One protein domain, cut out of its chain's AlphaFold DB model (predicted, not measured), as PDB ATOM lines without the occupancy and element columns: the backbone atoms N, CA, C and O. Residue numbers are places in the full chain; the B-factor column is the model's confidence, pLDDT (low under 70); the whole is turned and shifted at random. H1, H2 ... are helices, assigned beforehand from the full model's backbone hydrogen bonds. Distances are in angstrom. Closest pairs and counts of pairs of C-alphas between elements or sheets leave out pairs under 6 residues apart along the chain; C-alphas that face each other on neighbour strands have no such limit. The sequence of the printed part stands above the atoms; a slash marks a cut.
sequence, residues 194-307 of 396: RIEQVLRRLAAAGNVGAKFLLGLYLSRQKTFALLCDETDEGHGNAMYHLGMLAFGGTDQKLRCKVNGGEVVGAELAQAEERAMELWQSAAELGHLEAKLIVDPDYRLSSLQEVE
ATOM      1  N   ARG A 194      98.893 125.715 102.175       90.62
ATOM      2  CA  ARG A 194      99.593 124.434 101.999       90.62
ATOM      3  C   ARG A 194     100.325 124.376 100.662       90.62
ATOM      4  O   ARG A 194     101.470 123.934 100.618       90.62
ATOM      5  N   ILE A 195      99.689 124.853  99.591       88.06
ATOM      6  CA  ILE A 195     100.284 124.891  98.249       88.06
ATOM      7  C   ILE A 195     101.484 125.836  98.252       88.06
ATOM      8  O   ILE A 195     102.553 125.472  97.762       88.06
ATOM      9  N   GLU A 196     101.340 127.011  98.873       89.44
ATOM     10  CA  GLU A 196     102.445 127.959  99.025       89.44
ATOM     11  C   GLU A 196     103.634 127.329  99.753       89.44
ATOM     12  O   GLU A 196     104.776 127.464  99.316       89.44
ATOM     13  N   GLN A 197     103.379 126.620 100.856       92.00
ATOM     14  CA  GLN A 197     104.436 126.003 101.647       92.00
ATOM     15  C   GLN A 197     105.190 124.926 100.859       92.00
ATOM     16  O   GLN A 197     106.417 124.861 100.948       92.00
ATOM     17  N   VAL A 198     104.487 124.107 100.069       93.62
ATOM     18  CA  VAL A 198     105.136 123.104  99.212       93.62
ATOM     19  C   VAL A 198     105.971 123.781  98.127       93.62
ATOM     20  O   VAL A 198     107.142 123.440  97.965       93.62
ATOM     21  N   LEU A 199     105.417 124.791  97.449       89.94
ATOM     22  CA  LEU A 199     106.142 125.546  96.427       89.94
ATOM     23  C   LEU A 199     107.384 126.242  97.003       89.94
ATOM     24  O   LEU A 199     108.441 126.182  96.386       89.94
ATOM     25  N   ARG A 200     107.305 126.816  98.211       91.06
ATOM     26  CA  ARG A 200     108.459 127.399  98.921       91.06
ATOM     27  C   ARG A 200     109.545 126.379  99.225       91.06
ATOM     28  O   ARG A 200     110.714 126.690  99.033       91.06
ATOM     29  N   ARG A 201     109.184 125.179  99.690       93.19
ATOM     30  CA  ARG A 201     110.166 124.120  99.983       93.19
ATOM     31  C   ARG A 201     110.874 123.652  98.717       93.19
ATOM     32  O   ARG A 201     112.093 123.549  98.711       93.19
ATOM     33  N   LEU A 202     110.120 123.416  97.644       91.50
ATOM     34  CA  LEU A 202     110.685 123.008  96.357       91.50
ATOM     35  C   LEU A 202     111.544 124.121  95.738       91.50
ATOM     36  O   LEU A 202     112.632 123.846  95.243       91.50
ATOM     37  N   ALA A 203     111.094 125.374  95.819       88.19
ATOM     38  CA  ALA A 203     111.855 126.535  95.370       88.19
ATOM     39  C   ALA A 203     113.172 126.693  96.149       88.19
ATOM     40  O   ALA A 203     114.220 126.887  95.542       88.19
ATOM     41  N   ALA A 204     113.138 126.542  97.480       87.88
ATOM     42  CA  ALA A 204     114.330 126.577  98.332       87.88
ATOM     43  C   ALA A 204     115.307 125.425  98.041       87.88
ATOM     44  O   ALA A 204     116.507 125.580  98.233       87.88
ATOM     45  N   ALA A 205     114.809 124.296  97.533       91.00
ATOM     46  CA  ALA A 205     115.625 123.181  97.058       91.00
ATOM     47  C   ALA A 205     116.193 123.390  95.635       91.00
ATOM     48  O   ALA A 205     116.735 122.454  95.052       91.00
ATOM     49  N   GLY A 206     116.046 124.584  95.048       86.12
ATOM     50  CA  GLY A 206     116.552 124.902  93.709       86.12
ATOM     51  C   GLY A 206     115.667 124.411  92.560       86.12
ATOM     52  O   GLY A 206     116.100 124.410  91.411       86.12
ATOM     53  N   ASN A 207     114.422 123.990  92.820       89.19
ATOM     54  CA  ASN A 207     113.512 123.600  91.744       89.19
ATOM     55  C   ASN A 207     112.990 124.839  90.995       89.19
ATOM     56  O   ASN A 207     112.058 125.506  91.446       89.19
ATOM     57  N   VAL A 208     113.571 125.088  89.823       81.88
ATOM     58  CA  VAL A 208     113.236 126.155  88.859       81.88
ATOM     59  C   VAL A 208     111.725 126.252  88.587       81.88
ATOM     60  O   VAL A 208     111.114 127.314  88.705       81.88
ATOM     61  N   GLY A 209     111.063 125.120  88.319       80.06
ATOM     62  CA  GLY A 209     109.618 125.090  88.067       80.06
ATOM     63  C   GLY A 209     108.791 125.537  89.276       80.06
ATOM     64  O   GLY A 209     107.818 126.278  89.133       80.06
ATOM     65  N   ALA A 210     109.192 125.137  90.482       86.94
ATOM     66  CA  ALA A 210     108.534 125.560  91.710       86.94
ATOM     67  C   ALA A 210     108.798 127.033  92.042       86.94
ATOM     68  O   ALA A 210     107.869 127.697  92.496       86.94
ATOM     69  N   LYS A 211     110.005 127.562  91.788       82.12
ATOM     70  CA  LYS A 211     110.304 129.000  91.920       82.12
ATOM     71  C   LYS A 211     109.400 129.829  91.008       82.12
ATOM     72  O   LYS A 211     108.756 130.771  91.470       82.12
ATOM     73  N   PHE A 212     109.268 129.417  89.747       77.88
ATOM     74  CA  PHE A 212     108.381 130.053  88.778       77.88
ATOM     75  C   PHE A 212     106.905 130.037  89.230       77.88
ATOM     76  O   PHE A 212     106.251 131.082  89.289       77.88
ATOM     77  N   LEU A 213     106.381 128.866  89.615       82.31
ATOM     78  CA  LEU A 213     104.999 128.725  90.097       82.31
ATOM     79  C   LEU A 213     104.755 129.499  91.391       82.31
ATOM     80  O   LEU A 213     103.710 130.133  91.531       82.31
ATOM     81  N   LEU A 214     105.711 129.475  92.321       85.31
ATOM     82  CA  LEU A 214     105.667 130.266  93.545       85.31
ATOM     83  C   LEU A 214     105.615 131.756  93.215       85.31
ATOM     84  O   LEU A 214     104.833 132.482  93.823       85.31
ATOM     85  N   GLY A 215     106.385 132.200  92.223       79.75
ATOM     86  CA  GLY A 215     106.296 133.543  91.670       79.75
ATOM     87  C   GLY A 215     104.859 133.885  91.302       79.75
ATOM     88  O   GLY A 215     104.307 134.821  91.871       79.75
ATOM     89  N   LEU A 216     104.221 133.108  90.424       77.38
ATOM     90  CA  LEU A 216     102.825 133.337  90.013       77.38
ATOM     91  C   LEU A 216     101.822 133.287  91.176       77.38
ATOM     92  O   LEU A 216     100.767 133.922  91.117       77.38
ATOM     93  N   TYR A 217     102.142 132.504  92.204       80.19
ATOM     94  CA  TYR A 217     101.317 132.299  93.387       80.19
ATOM     95  C   TYR A 217     101.383 133.474  94.375       80.19
ATOM     96  O   TYR A 217     100.402 133.784  95.054       80.19
ATOM     97  N   LEU A 218     102.538 134.135  94.460       82.50
ATOM     98  CA  LEU A 218     102.782 135.274  95.338       82.50
ATOM     99  C   LEU A 218     102.255 136.592  94.736       82.50
ATOM    100  O   LEU A 218     101.772 136.672  93.610       82.50
ATOM    101  N   SER A 219     102.346 137.675  95.514       82.69
ATOM    102  CA  SER A 219     102.058 139.032  95.034       82.69
ATOM    103  C   SER A 219     102.896 139.375  93.797       82.69
ATOM    104  O   SER A 219     104.090 139.073  93.792       82.69
ATOM    105  N   ARG A 220     102.331 140.142  92.854       78.75
ATOM    106  CA  ARG A 220     102.986 140.523  91.586       78.75
ATOM    107  C   ARG A 220     104.421 141.059  91.732       78.75
ATOM    108  O   ARG A 220     105.254 140.795  90.879       78.75
ATOM    109  N   GLN A 221     104.737 141.778  92.814       80.56
ATOM    110  CA  GLN A 221     106.094 142.285  93.073       80.56
ATOM    111  C   GLN A 221     107.111 141.182  93.391       80.56
ATOM    112  O   GLN A 221     108.248 141.252  92.940       80.56
ATOM    113  N   LYS A 222     106.700 140.159  94.150       84.00
ATOM    114  CA  LYS A 222     107.536 138.986  94.445       84.00
ATOM    115  C   LYS A 222     107.654 138.082  93.223       84.00
ATOM    116  O   LYS A 222     108.733 137.567  92.972       84.00
ATOM    117  N   THR A 223     106.571 137.945  92.450       84.06
ATOM    118  CA  THR A 223     106.593 137.291  91.135       84.06
ATOM    119  C   THR A 223     107.643 137.920  90.240       84.06
ATOM    120  O   THR A 223     108.461 137.215  89.675       84.06
ATOM    121  N   PHE A 224     107.628 139.249  90.141       87.25
ATOM    122  CA  PHE A 224     108.549 139.990  89.298       87.25
ATOM    123  C   PHE A 224     110.009 139.766  89.702       87.25
ATOM    124  O   PHE A 224     110.804 139.418  88.845       87.25
ATOM    125  N   ALA A 225     110.337 139.884  90.996       88.62
ATOM    126  CA  ALA A 225     111.696 139.635  91.482       88.62
ATOM    127  C   ALA A 225     112.183 138.216  91.140       88.62
ATOM    128  O   ALA A 225     113.244 138.065  90.553       88.62
ATOM    129  N   LEU A 226     111.356 137.196  91.404       87.56
ATOM    130  CA  LEU A 226     111.693 135.811  91.063       87.56
ATOM    131  C   LEU A 226     111.864 135.608  89.554       87.56
ATOM    132  O   LEU A 226     112.749 134.880  89.133       87.56
ATOM    133  N   LEU A 227     111.028 136.234  88.724       90.56
ATOM    134  CA  LEU A 227     111.165 136.133  87.272       90.56
ATOM    135  C   LEU A 227     112.442 136.810  86.758       90.56
ATOM    136  O   LEU A 227     113.002 136.325  85.780       90.56
ATOM    137  N   CYS A 228     112.887 137.902  87.387       91.81
ATOM    138  CA  CYS A 228     114.172 138.529  87.077       91.81
ATOM    139  C   CYS A 228     115.330 137.580  87.391       91.81
ATOM    140  O   CYS A 228     116.096 137.283  86.481       91.81
ATOM    141  N   ASP A 229     115.376 137.023  88.606       91.38
ATOM    142  CA  ASP A 229     116.434 136.089  89.016       91.38
ATOM    143  C   ASP A 229     116.526 134.886  88.049       91.38
ATOM    144  O   ASP A 229     117.597 134.527  87.573       91.38
ATOM    145  N   GLU A 230     115.384 134.299  87.672       89.38
ATOM    146  CA  GLU A 230     115.345 133.160  86.740       89.38
ATOM    147  C   GLU A 230     115.661 133.552  85.286       89.38
ATOM    148  O   GLU A 230     116.064 132.715  84.476       89.38
ATOM    149  N   THR A 231     115.456 134.816  84.921       92.00
ATOM    150  CA  THR A 231     115.839 135.327  83.599       92.00
ATOM    151  C   THR A 231     117.350 135.486  83.498       92.00
ATOM    152  O   THR A 231     117.914 135.140  82.460       92.00
ATOM    153  N   ASP A 232     118.003 135.907  84.581       92.50
ATOM    154  CA  ASP A 232     119.465 135.959  84.674       92.50
ATOM    155  C   ASP A 232     120.085 134.548  84.612       92.50
ATOM    156  O   ASP A 232     121.170 134.366  84.060       92.50
ATOM    157  N   GLU A 233     119.359 133.523  85.080       92.31
ATOM    158  CA  GLU A 233     119.710 132.103  84.903       92.31
ATOM    159  C   GLU A 233     119.414 131.559  83.481       92.31
ATOM    160  O   GLU A 233     119.699 130.397  83.186       92.31
ATOM    161  N   GLY A 234     118.853 132.371  82.575       94.12
ATOM    162  CA  GLY A 234     118.566 131.967  81.195       94.12
ATOM    163  C   GLY A 234     117.309 131.104  81.042       94.12
ATOM    164  O   GLY A 234     117.244 130.251  80.156       94.12
ATOM    165  N   HIS A 235     116.298 131.276  81.898       93.25
ATOM    166  CA  HIS A 235     115.081 130.468  81.831       93.25
ATOM    167  C   HIS A 235     114.050 131.018  80.828       93.25
ATOM    168  O   HIS A 235     113.407 132.047  81.057       93.25
ATOM    169  N   GLY A 236     113.789 130.270  79.749       94.62
ATOM    170  CA  GLY A 236     112.897 130.699  78.661       94.62
ATOM    171  C   GLY A 236     111.463 131.043  79.094       94.62
ATOM    172  O   GLY A 236     110.910 132.046  78.641       94.62
ATOM    173  N   ASN A 237     110.854 130.286  80.024       93.06
ATOM    174  CA  ASN A 237     109.514 130.645  80.525       93.06
ATOM    175  C   ASN A 237     109.550 131.963  81.316       93.06
ATOM    176  O   ASN A 237     108.593 132.732  81.269       93.06
ATOM    177  N   ALA A 238     110.633 132.227  82.060       92.31
ATOM    178  CA  ALA A 238     110.719 133.427  82.888       92.31
ATOM    179  C   ALA A 238     110.786 134.676  82.002       92.31
ATOM    180  O   ALA A 238     109.979 135.591  82.176       92.31
ATOM    181  N   MET A 239     111.633 134.631  80.970       96.81
ATOM    182  CA  MET A 239     111.723 135.656  79.928       96.81
ATOM    183  C   MET A 239     110.380 135.898  79.238       96.81
ATOM    184  O   MET A 239     109.944 137.043  79.115       96.81
ATOM    185  N   TYR A 240     109.670 134.831  78.858       95.94
ATOM    186  CA  TYR A 240     108.350 134.962  78.242       95.94
ATOM    187  C   TYR A 240     107.361 135.721  79.135       95.94
ATOM    188  O   TYR A 240     106.682 136.652  78.687       95.94
ATOM    189  N   HIS A 241     107.303 135.361  80.417       91.94
ATOM    190  CA  HIS A 241     106.407 136.009  81.368       91.94
ATOM    191  C   HIS A 241     106.832 137.440  81.719       91.94
ATOM    192  O   HIS A 241     105.953 138.286  81.905       91.94
ATOM    193  N   LEU A 242     108.132 137.750  81.747       93.38
ATOM    194  CA  LEU A 242     108.600 139.135  81.841       93.38
ATOM    195  C   LEU A 242     108.191 139.953  80.614       93.38
ATOM    196  O   LEU A 242     107.705 141.069  80.789       93.38
ATOM    197  N   GLY A 243     108.289 139.398  79.402       95.06
ATOM    198  CA  GLY A 243     107.822 140.065  78.182       95.06
ATOM    199  C   GLY A 243     106.321 140.368  78.233       95.06
ATOM    200  O   GLY A 243     105.884 141.479  77.936       95.06
ATOM    201  N   MET A 244     105.521 139.429  78.752       91.25
ATOM    202  CA  MET A 244     104.088 139.652  78.992       91.25
ATOM    203  C   MET A 244     103.819 140.777  80.002       91.25
ATOM    204  O   MET A 244     102.858 141.535  79.838       91.25
ATOM    205  N   LEU A 245     104.644 140.899  81.047       89.81
ATOM    206  CA  LEU A 245     104.533 141.977  82.033       89.81
ATOM    207  C   LEU A 245     104.973 143.332  81.463       89.81
ATOM    208  O   LEU A 245     104.320 144.331  81.767       89.81
ATOM    209  N   ALA A 246     106.014 143.354  80.628       89.56
ATOM    210  CA  ALA A 246     106.490 144.547  79.931       89.56
ATOM    211  C   ALA A 246     105.421 145.103  78.976       89.56
ATOM    212  O   ALA A 246     105.053 146.272  79.083       89.56
ATOM    213  N   PHE A 247     104.849 144.247  78.122       87.75
ATOM    214  CA  PHE A 247     103.874 144.647  77.104       87.75
ATOM    215  C   PHE A 247     102.467 144.904  77.671       87.75
ATOM    216  O   PHE A 247     101.847 145.931  77.402       87.75
ATOM    217  N   GLY A 248     101.933 143.962  78.460       79.38
ATOM    218  CA  GLY A 248     100.506 143.915  78.815       79.38
ATOM    219  C   GLY A 248     100.184 144.139  80.293       79.38
ATOM    220  O   GLY A 248      99.012 144.106  80.679       79.38
ATOM    221  N   GLY A 249     101.188 144.329  81.151       73.38
ATOM    222  CA  GLY A 249     100.965 144.483  82.584       73.38
ATOM    223  C   GLY A 249     100.171 145.751  82.893       73.38
ATOM    224  O   GLY A 249     100.625 146.845  82.608       73.38
ATOM    225  N   THR A 250      99.013 145.659  83.552       72.25
ATOM    226  CA  THR A 250      98.294 146.866  84.021       72.25
ATOM    227  C   THR A 250      99.044 147.618  85.125       72.25
ATOM    228  O   THR A 250      98.744 148.773  85.417       72.25
ATOM    229  N   ASP A 251     100.045 146.980  85.730       79.31
ATOM    230  CA  ASP A 251     100.841 147.530  86.817       79.31
ATOM    231  C   ASP A 251     101.989 148.388  86.266       79.31
ATOM    232  O   ASP A 251     103.029 147.880  85.846       79.31
ATOM    233  N   GLN A 252     101.781 149.707  86.238       80.81
ATOM    234  CA  GLN A 252     102.782 150.664  85.759       80.81
ATOM    235  C   GLN A 252     104.086 150.572  86.565       80.81
ATOM    236  O   GLN A 252     105.158 150.619  85.979       80.81
ATOM    237  N   LYS A 253     104.020 150.321  87.884       83.44
ATOM    238  CA  LYS A 253     105.225 150.219  88.728       83.44
ATOM    239  C   LYS A 253     106.104 149.040  88.333       83.44
ATOM    240  O   LYS A 253     107.324 149.146  88.398       83.44
ATOM    241  N   LEU A 254     105.499 147.915  87.959       80.06
ATOM    242  CA  LEU A 254     106.256 146.751  87.498       80.06
ATOM    243  C   LEU A 254     106.846 146.988  86.114       80.06
ATOM    244  O   LEU A 254     108.010 146.670  85.916       80.06
ATOM    245  N   ARG A 255     106.100 147.619  85.203       81.38
ATOM    246  CA  ARG A 255     106.631 148.000  83.886       81.38
ATOM    247  C   ARG A 255     107.846 148.919  83.993       81.38
ATOM    248  O   ARG A 255     108.872 148.622  83.392       81.38
ATOM    249  N   CYS A 256     107.783 149.954  84.833       83.56
ATOM    250  CA  CYS A 256     108.932 150.833  85.072       83.56
ATOM    251  C   CYS A 256     110.151 150.061  85.611       83.56
ATOM    252  O   CYS A 256     111.281 150.346  85.228       83.56
ATOM    253  N   LYS A 257     109.932 149.051  86.469       85.56
ATOM    254  CA  LYS A 257     111.018 148.197  86.977       85.56
ATOM    255  C   LYS A 257     111.626 147.299  85.900       85.56
ATOM    256  O   LYS A 257     112.840 147.151  85.895       85.56
ATOM    257  N   VAL A 258     110.816 146.721  85.007       84.06
ATOM    258  CA  VAL A 258     111.323 145.902  83.884       84.06
ATOM    259  C   VAL A 258     112.211 146.746  82.967       84.06
ATOM    260  O   VAL A 258     113.249 146.278  82.508       84.06
ATOM    261  N   ASN A 259     111.814 148.000  82.737       83.25
ATOM    262  CA  ASN A 259     112.474 148.907  81.798       83.25
ATOM    263  C   ASN A 259     113.609 149.735  82.431       83.25
ATOM    264  O   ASN A 259     114.175 150.598  81.770       83.25
ATOM    265  N   GLY A 260     113.960 149.484  83.698       83.25
ATOM    266  CA  GLY A 260     115.152 150.057  84.323       83.25
ATOM    267  C   GLY A 260     115.053 151.506  84.819       83.25
ATOM    268  O   GLY A 260     116.097 152.115  85.037       83.25
ATOM    269  N   GLY A 261     113.863 152.083  85.051       78.31
ATOM    270  CA  GLY A 261     113.798 153.436  85.625       78.31
ATOM    271  C   GLY A 261     112.467 154.175  85.527       78.31
ATOM    272  O   GLY A 261     111.489 153.662  84.994       78.31
ATOM    273  N   GLU A 262     112.436 155.380  86.109       61.28
ATOM    274  CA  GLU A 262     111.285 156.292  86.152       61.28
ATOM    275  C   GLU A 262     110.949 156.774  84.735       61.28
ATOM    276  O   GLU A 262     111.743 157.444  84.079       61.28
ATOM    277  N   VAL A 263     109.789 156.351  84.238       57.03
ATOM    278  CA  VAL A 263     109.400 156.535  82.842       57.03
ATOM    279  C   VAL A 263     108.536 157.798  82.727       57.03
ATOM    280  O   VAL A 263     107.680 158.048  83.577       57.03
ATOM    281  N   VAL A 264     108.804 158.632  81.713       64.50
ATOM    282  CA  VAL A 264     107.972 159.790  81.349       64.50
ATOM    283  C   VAL A 264     107.781 159.813  79.827       64.50
ATOM    284  O   VAL A 264     108.707 160.085  79.067       64.50
ATOM    285  N   GLY A 265     106.557 159.548  79.366       64.75
ATOM    286  CA  GLY A 265     106.026 159.992  78.063       64.75
ATOM    287  C   GLY A 265     106.400 159.200  76.798       64.75
ATOM    288  O   GLY A 265     105.572 159.128  75.894       64.75
ATOM    289  N   ALA A 266     107.568 158.554  76.724       69.50
ATOM    290  CA  ALA A 266     107.988 157.715  75.580       69.50
ATOM    291  C   ALA A 266     107.755 156.197  75.802       69.50
ATOM    292  O   ALA A 266     108.356 155.348  75.148       69.50
ATOM    293  N   GLU A 267     106.882 155.856  76.754       73.00
ATOM    294  CA  GLU A 267     106.917 154.591  77.507       73.00
ATOM    295  C   GLU A 267     106.496 153.353  76.722       73.00
ATOM    296  O   GLU A 267     106.987 152.258  76.987       73.00
ATOM    297  N   LEU A 268     105.541 153.507  75.802       83.44
ATOM    298  CA  LEU A 268     104.914 152.345  75.185       83.44
ATOM    299  C   LEU A 268     105.856 151.689  74.177       83.44
ATOM    300  O   LEU A 268     106.067 150.490  74.259       83.44
ATOM    301  N   ALA A 269     106.494 152.477  73.308       87.88
ATOM    302  CA  ALA A 269     107.413 151.952  72.300       87.88
ATOM    303  C   ALA A 269     108.616 151.229  72.934       87.88
ATOM    304  O   ALA A 269     108.968 150.139  72.501       87.88
ATOM    305  N   GLN A 270     109.190 151.781  74.012       88.75
ATOM    306  CA  GLN A 270     110.291 151.131  74.736       88.75
ATOM    307  C   GLN A 270     109.845 149.856  75.459       88.75
ATOM    308  O   GLN A 270     110.575 148.869  75.486       88.75
ATOM    309  N   ALA A 271     108.644 149.851  76.047       88.56
ATOM    310  CA  ALA A 271     108.099 148.649  76.673       88.56
ATOM    311  C   ALA A 271     107.797 147.550  75.641       88.56
ATOM    312  O   ALA A 271     108.005 146.373  75.928       88.56
ATOM    313  N   GLU A 272     107.328 147.929  74.449       92.00
ATOM    314  CA  GLU A 272     107.100 147.018  73.328       92.00
ATOM    315  C   GLU A 272     108.414 146.433  72.801       92.00
ATOM    316  O   GLU A 272     108.517 145.215  72.662       92.00
ATOM    317  N   GLU A 273     109.434 147.267  72.590       94.00
ATOM    318  CA  GLU A 273     110.774 146.834  72.179       94.00
ATOM    319  C   GLU A 273     111.378 145.867  73.205       94.00
ATOM    320  O   GLU A 273     111.777 144.755  72.860       94.00
ATOM    321  N   ARG A 274     111.324 146.219  74.495       93.69
ATOM    322  CA  ARG A 274     111.839 145.359  75.564       93.69
ATOM    323  C   ARG A 274     111.076 144.040  75.685       93.69
ATOM    324  O   ARG A 274     111.675 142.999  75.955       93.69
ATOM    325  N   ALA A 275     109.756 144.058  75.498       95.00
ATOM    326  CA  ALA A 275     108.960 142.836  75.480       95.00
ATOM    327  C   ALA A 275     109.349 141.926  74.309       95.00
ATOM    328  O   ALA A 275     109.477 140.715  74.500       95.00
ATOM    329  N   MET A 276     109.584 142.507  73.130       96.25
ATOM    330  CA  MET A 276     110.047 141.777  71.952       96.25
ATOM    331  C   MET A 276     111.423 141.145  72.171       96.25
ATOM    332  O   MET A 276     111.578 139.964  71.870       96.25
ATOM    333  N   GLU A 277     112.383 141.860  72.764       96.56
ATOM    334  CA  GLU A 277     113.700 141.303  73.124       96.56
ATOM    335  C   GLU A 277     113.579 140.091  74.063       96.56
ATOM    336  O   GLU A 277     114.223 139.054  73.862       96.56
ATOM    337  N   LEU A 278     112.721 140.200  75.083       96.62
ATOM    338  CA  LEU A 278     112.471 139.124  76.043       96.62
ATOM    339  C   LEU A 278     111.808 137.912  75.379       96.62
ATOM    340  O   LEU A 278     112.196 136.773  75.645       96.62
ATOM    341  N   TRP A 279     110.830 138.127  74.498       97.62
ATOM    342  CA  TRP A 279     110.199 137.036  73.756       97.62
ATOM    343  C   TRP A 279     111.142 136.398  72.741       97.62
ATOM    344  O   TRP A 279     111.114 135.179  72.591       97.62
ATOM    345  N   GLN A 280     112.003 137.174  72.089       97.44
ATOM    346  CA  GLN A 280     113.005 136.641  71.173       97.44
ATOM    347  C   GLN A 280     114.017 135.764  71.916       97.44
ATOM    348  O   GLN A 280     114.226 134.617  71.530       97.44
ATOM    349  N   SER A 281     114.521 136.231  73.058       97.31
ATOM    350  CA  SER A 281     115.412 135.443  73.919       97.31
ATOM    351  C   SER A 281     114.727 134.160  74.417       97.31
ATOM    352  O   SER A 281     115.288 133.066  74.347       97.31
ATOM    353  N   ALA A 282     113.462 134.251  74.845       97.31
ATOM    354  CA  ALA A 282     112.675 133.080  75.229       97.31
ATOM    355  C   ALA A 282     112.501 132.087  74.064       97.31
ATOM    356  O   ALA A 282     112.578 130.872  74.261       97.31
ATOM    357  N   ALA A 283     112.261 132.592  72.852       96.38
ATOM    358  CA  ALA A 283     112.102 131.791  71.645       96.38
ATOM    359  C   ALA A 283     113.398 131.054  71.271       96.38
ATOM    360  O   ALA A 283     113.348 129.862  70.949       96.38
ATOM    361  N   GLU A 284     114.548 131.722  71.375       96.38
ATOM    362  CA  GLU A 284     115.879 131.136  71.164       96.38
ATOM    363  C   GLU A 284     116.168 130.005  72.160       96.38
ATOM    364  O   GLU A 284     116.683 128.953  71.778       96.38
ATOM    365  N   LEU A 285     115.700 130.147  73.403       96.06
ATOM    366  CA  LEU A 285     115.753 129.107  74.439       96.06
ATOM    367  C   LEU A 285     114.707 127.990  74.262       96.06
ATOM    368  O   LEU A 285     114.567 127.115  75.117       96.06
ATOM    369  N   GLY A 286     113.949 127.996  73.162       94.94
ATOM    370  CA  GLY A 286     112.986 126.946  72.832       94.94
ATOM    371  C   GLY A 286     111.580 127.148  73.403       94.94
ATOM    372  O   GLY A 286     110.764 126.229  73.312       94.94
ATOM    373  N   HIS A 287     111.249 128.324  73.946       95.12
ATOM    374  CA  HIS A 287     109.898 128.604  74.436       95.12
ATOM    375  C   HIS A 287     108.890 128.675  73.280       95.12
ATOM    376  O   HIS A 287     108.889 129.617  72.484       95.12
ATOM    377  N   LEU A 288     107.987 127.693  73.205       92.06
ATOM    378  CA  LEU A 288     107.073 127.534  72.070       92.06
ATOM    379  C   LEU A 288     106.131 128.731  71.880       92.06
ATOM    380  O   LEU A 288     105.973 129.212  70.763       92.06
ATOM    381  N   GLU A 289     105.522 129.242  72.956       92.44
ATOM    382  CA  GLU A 289     104.603 130.386  72.835       92.44
ATOM    383  C   GLU A 289     105.338 131.659  72.409       92.44
ATOM    384  O   GLU A 289     104.774 132.476  71.692       92.44
ATOM    385  N   ALA A 290     106.612 131.803  72.791       95.62
ATOM    386  CA  ALA A 290     107.400 132.968  72.416       95.62
ATOM    387  C   ALA A 290     107.810 132.885  70.938       95.62
ATOM    388  O   ALA A 290     107.677 133.871  70.219       95.62
ATOM    389  N   LYS A 291     108.178 131.687  70.448       95.50
ATOM    390  CA  LYS A 291     108.398 131.439  69.010       95.50
ATOM    391  C   LYS A 291     107.188 131.827  68.166       95.50
ATOM    392  O   LYS A 291     107.353 132.466  67.140       95.50
ATOM    393  N   LEU A 292     105.975 131.499  68.618       92.38
ATOM    394  CA  LEU A 292     104.737 131.861  67.914       92.38
ATOM    395  C   LEU A 292     104.447 133.370  67.893       92.38
ATOM    396  O   LEU A 292     103.677 133.815  67.043       92.38
ATOM    397  N   ILE A 293     104.985 134.131  68.850       93.50
ATOM    398  CA  ILE A 293     104.835 135.593  68.911       93.50
ATOM    399  C   ILE A 293     105.867 136.272  68.012       93.50
ATOM    400  O   ILE A 293     105.513 137.178  67.265       93.50
ATOM    401  N   VAL A 294     107.126 135.840  68.099       95.00
ATOM    402  CA  VAL A 294     108.260 136.474  67.410       95.00
ATOM    403  C   VAL A 294     108.291 136.111  65.929       95.00
ATOM    404  O   VAL A 294     108.607 136.960  65.100       95.00
ATOM    405  N   ASP A 295     107.937 134.870  65.592       93.50
ATOM    406  CA  ASP A 295     107.977 134.354  64.230       93.50
ATOM    407  C   ASP A 295     106.559 133.960  63.759       93.50
ATOM    408  O   ASP A 295     106.053 132.872  64.075       93.50
ATOM    409  N   PRO A 296     105.864 134.842  63.014       85.50
ATOM    410  CA  PRO A 296     104.542 134.530  62.481       85.50
ATOM    411  C   PRO A 296     104.590 133.418  61.422       85.50
ATOM    412  O   PRO A 296     103.610 132.676  61.282       85.50
ATOM    413  N   ASP A 297     105.716 133.263  60.723       88.19
ATOM    414  CA  ASP A 297     105.903 132.219  59.721       88.19
ATOM    415  C   ASP A 297     106.106 130.862  60.397       88.19
ATOM    416  O   ASP A 297     105.533 129.872  59.944       88.19
ATOM    417  N   TYR A 298     106.771 130.812  61.557       84.56
ATOM    418  CA  TYR A 298     106.867 129.598  62.375       84.56
ATOM    419  C   TYR A 298     105.490 129.019  62.709       84.56
ATOM    420  O   TYR A 298     105.289 127.804  62.662       84.56
ATOM    421  N   ARG A 299     104.500 129.872  63.000       79.44
ATOM    422  CA  ARG A 299     103.122 129.419  63.232       79.44
ATOM    423  C   ARG A 299     102.522 128.772  61.986       79.44
ATOM    424  O   ARG A 299     101.866 127.739  62.104       79.44
ATOM    425  N   LEU A 300     102.712 129.379  60.817       78.88
ATOM    426  CA  LEU A 300     102.229 128.848  59.541       78.88
ATOM    427  C   LEU A 300     102.934 127.537  59.182       78.88
ATOM    428  O   LEU A 300     102.252 126.558  58.895       78.88
ATOM    429  N   SER A 301     104.261 127.485  59.282       83.06
ATOM    430  CA  SER A 301     105.053 126.288  58.993       83.06
ATOM    431  C   SER A 301     104.760 125.150  59.968       83.06
ATOM    432  O   SER A 301     104.570 124.022  59.529       83.06
ATOM    433  N   SER A 302     104.631 125.423  61.271       79.19
ATOM    434  CA  SER A 302     104.268 124.400  62.261       79.19
ATOM    435  C   SER A 302     102.857 123.853  62.022       79.19
ATOM    436  O   SER A 302     102.632 122.647  62.128       79.19
ATOM    437  N   LEU A 303     101.900 124.711  61.648       77.44
ATOM    438  CA  LEU A 303     100.556 124.264  61.276       77.44
ATOM    439  C   LEU A 303     100.564 123.437  59.985       77.44
ATOM    440  O   LEU A 303      99.900 122.405  59.947       77.44
ATOM    441  N   GLN A 304     101.328 123.850  58.971       82.00
ATOM    442  CA  GLN A 304     101.494 123.110  57.717       82.00
ATOM    443  C   GLN A 304     102.180 121.761  57.932       82.00
ATOM    444  O   GLN A 304     101.785 120.772  57.324       82.00
ATOM    445  N   GLU A 305     103.173 121.688  58.816       83.69
ATOM    446  CA  GLU A 305     103.838 120.434  59.160       83.69
ATOM    447  C   GLU A 305     102.856 119.474  59.845       83.69
ATOM    448  O   GLU A 305     102.720 118.326  59.421       83.69
ATOM    449  N   VAL A 306     102.087 119.958  60.827       79.06
ATOM    450  CA  VAL A 306     101.024 119.168  61.468       79.06
ATOM    451  C   VAL A 306      99.962 118.737  60.454       79.06
ATOM    452  O   VAL A 306      99.480 117.610  60.533       79.06
ATOM    453  N   GLU A 307      99.598 119.598  59.505       80.25
ATOM    454  CA  GLU A 307      98.657 119.274  58.429       80.25
ATOM    455  C   GLU A 307      99.216 118.208  57.479       80.25
ATOM    456  O   GLU A 307      98.509 117.264  57.144       80.25
TER     457      GLU A 307
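AT A GLANCE: This is residues 194 to 307 of the 396 residues of the protein "MYND-type domain-containing protein" of Guillardia theta (strain CCMP2712) (UniProt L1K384). Eight helices step across a flat body in a zigzag, with H4 and the long H6 side by side in the middle, running opposite ways. H3, H2 and H1 follow one another away from H4 on one side, H7 and H8 lead away from H6 on the other, and the short H5 packs on H4. The printed part has 114 residues, with eight named helices, H1 to H8 in chain order, and no named strand; its class is all helix. It is only just compact, close to loose, with a radius of gyration of the C-alphas of 15.6 A, and it spans 44 by 41 by 22 A.

IN THESE COORDINATES: H1, residues 194 to 204, begins with C-alpha 194 at (99.593, 124.434, 101.999) and is 15.3 A long. H2, residues 208 to 217, measures 14.2 A, and H3, residues 220 to 232, 18.4 A. H4, residues 236 to 248, is 18.1 A long, with C-alpha 236 at (112.897, 130.699, 78.661). H5 is residues 252 to 258, 10.0 A. H6, residues 267 to 284, is the longest helix at 25.9 A. H7, residues 288 to 294, measures 10.2 A. H8, residues 296 to 307, is 16.8 A long and ends with C-alpha 307 at (98.657, 119.274, 58.429).

HOW THE PARTS SIT: H4 is the hub, touching three other helices. It touches H6 at a shallow tilt of 18 degrees, opposite ways; the closest C-alphas, Gly 243 and Ala 275, are 4.0 A apart. With residues 242 to 246 alone it touches H5, its hairpin partner, closest at the C-alphas of Ala 246 and Arg 255, 5.3 A; the tilt of 38 degrees is only just steep. With residues 238 to 242 alone it touches H3 at a steep tilt of 47 degrees, closest at the C-alphas of Leu 227 and Ala 238, 5.2 A. H2 and H3 form a hairpin, their closest C-alphas, Gly 215 and Thr 223, 3.8 A apart. H1 and H2 form another, closest at the C-alphas of Ala 203 and Lys 211, 4.5 A. H6 touches H7 with residues 276 to 284 alone, closest at the C-alphas of Ala 283 and Lys 291, 4.6 A. H7 and H8 only just touch, only at the corner by their link, with 3 pairs of C-alphas within 8 A; the closest, Leu 292 and Arg 299, are 5.5 A apart. H1 and H8 are apart. In each of the eight helices every O i to N i+4 pair is within hydrogen-bond range.

THE WHOLE: The two C-alphas farthest apart, those of Glu 262 and Glu 307, are 47.9 A from each other. The printed part has no cut and no long link; the link from H5 to H6, with 8 residues, is short, and the others are tight. The mean pLDDT of the printed part is 86.9, with residues 262 to 266 under 70.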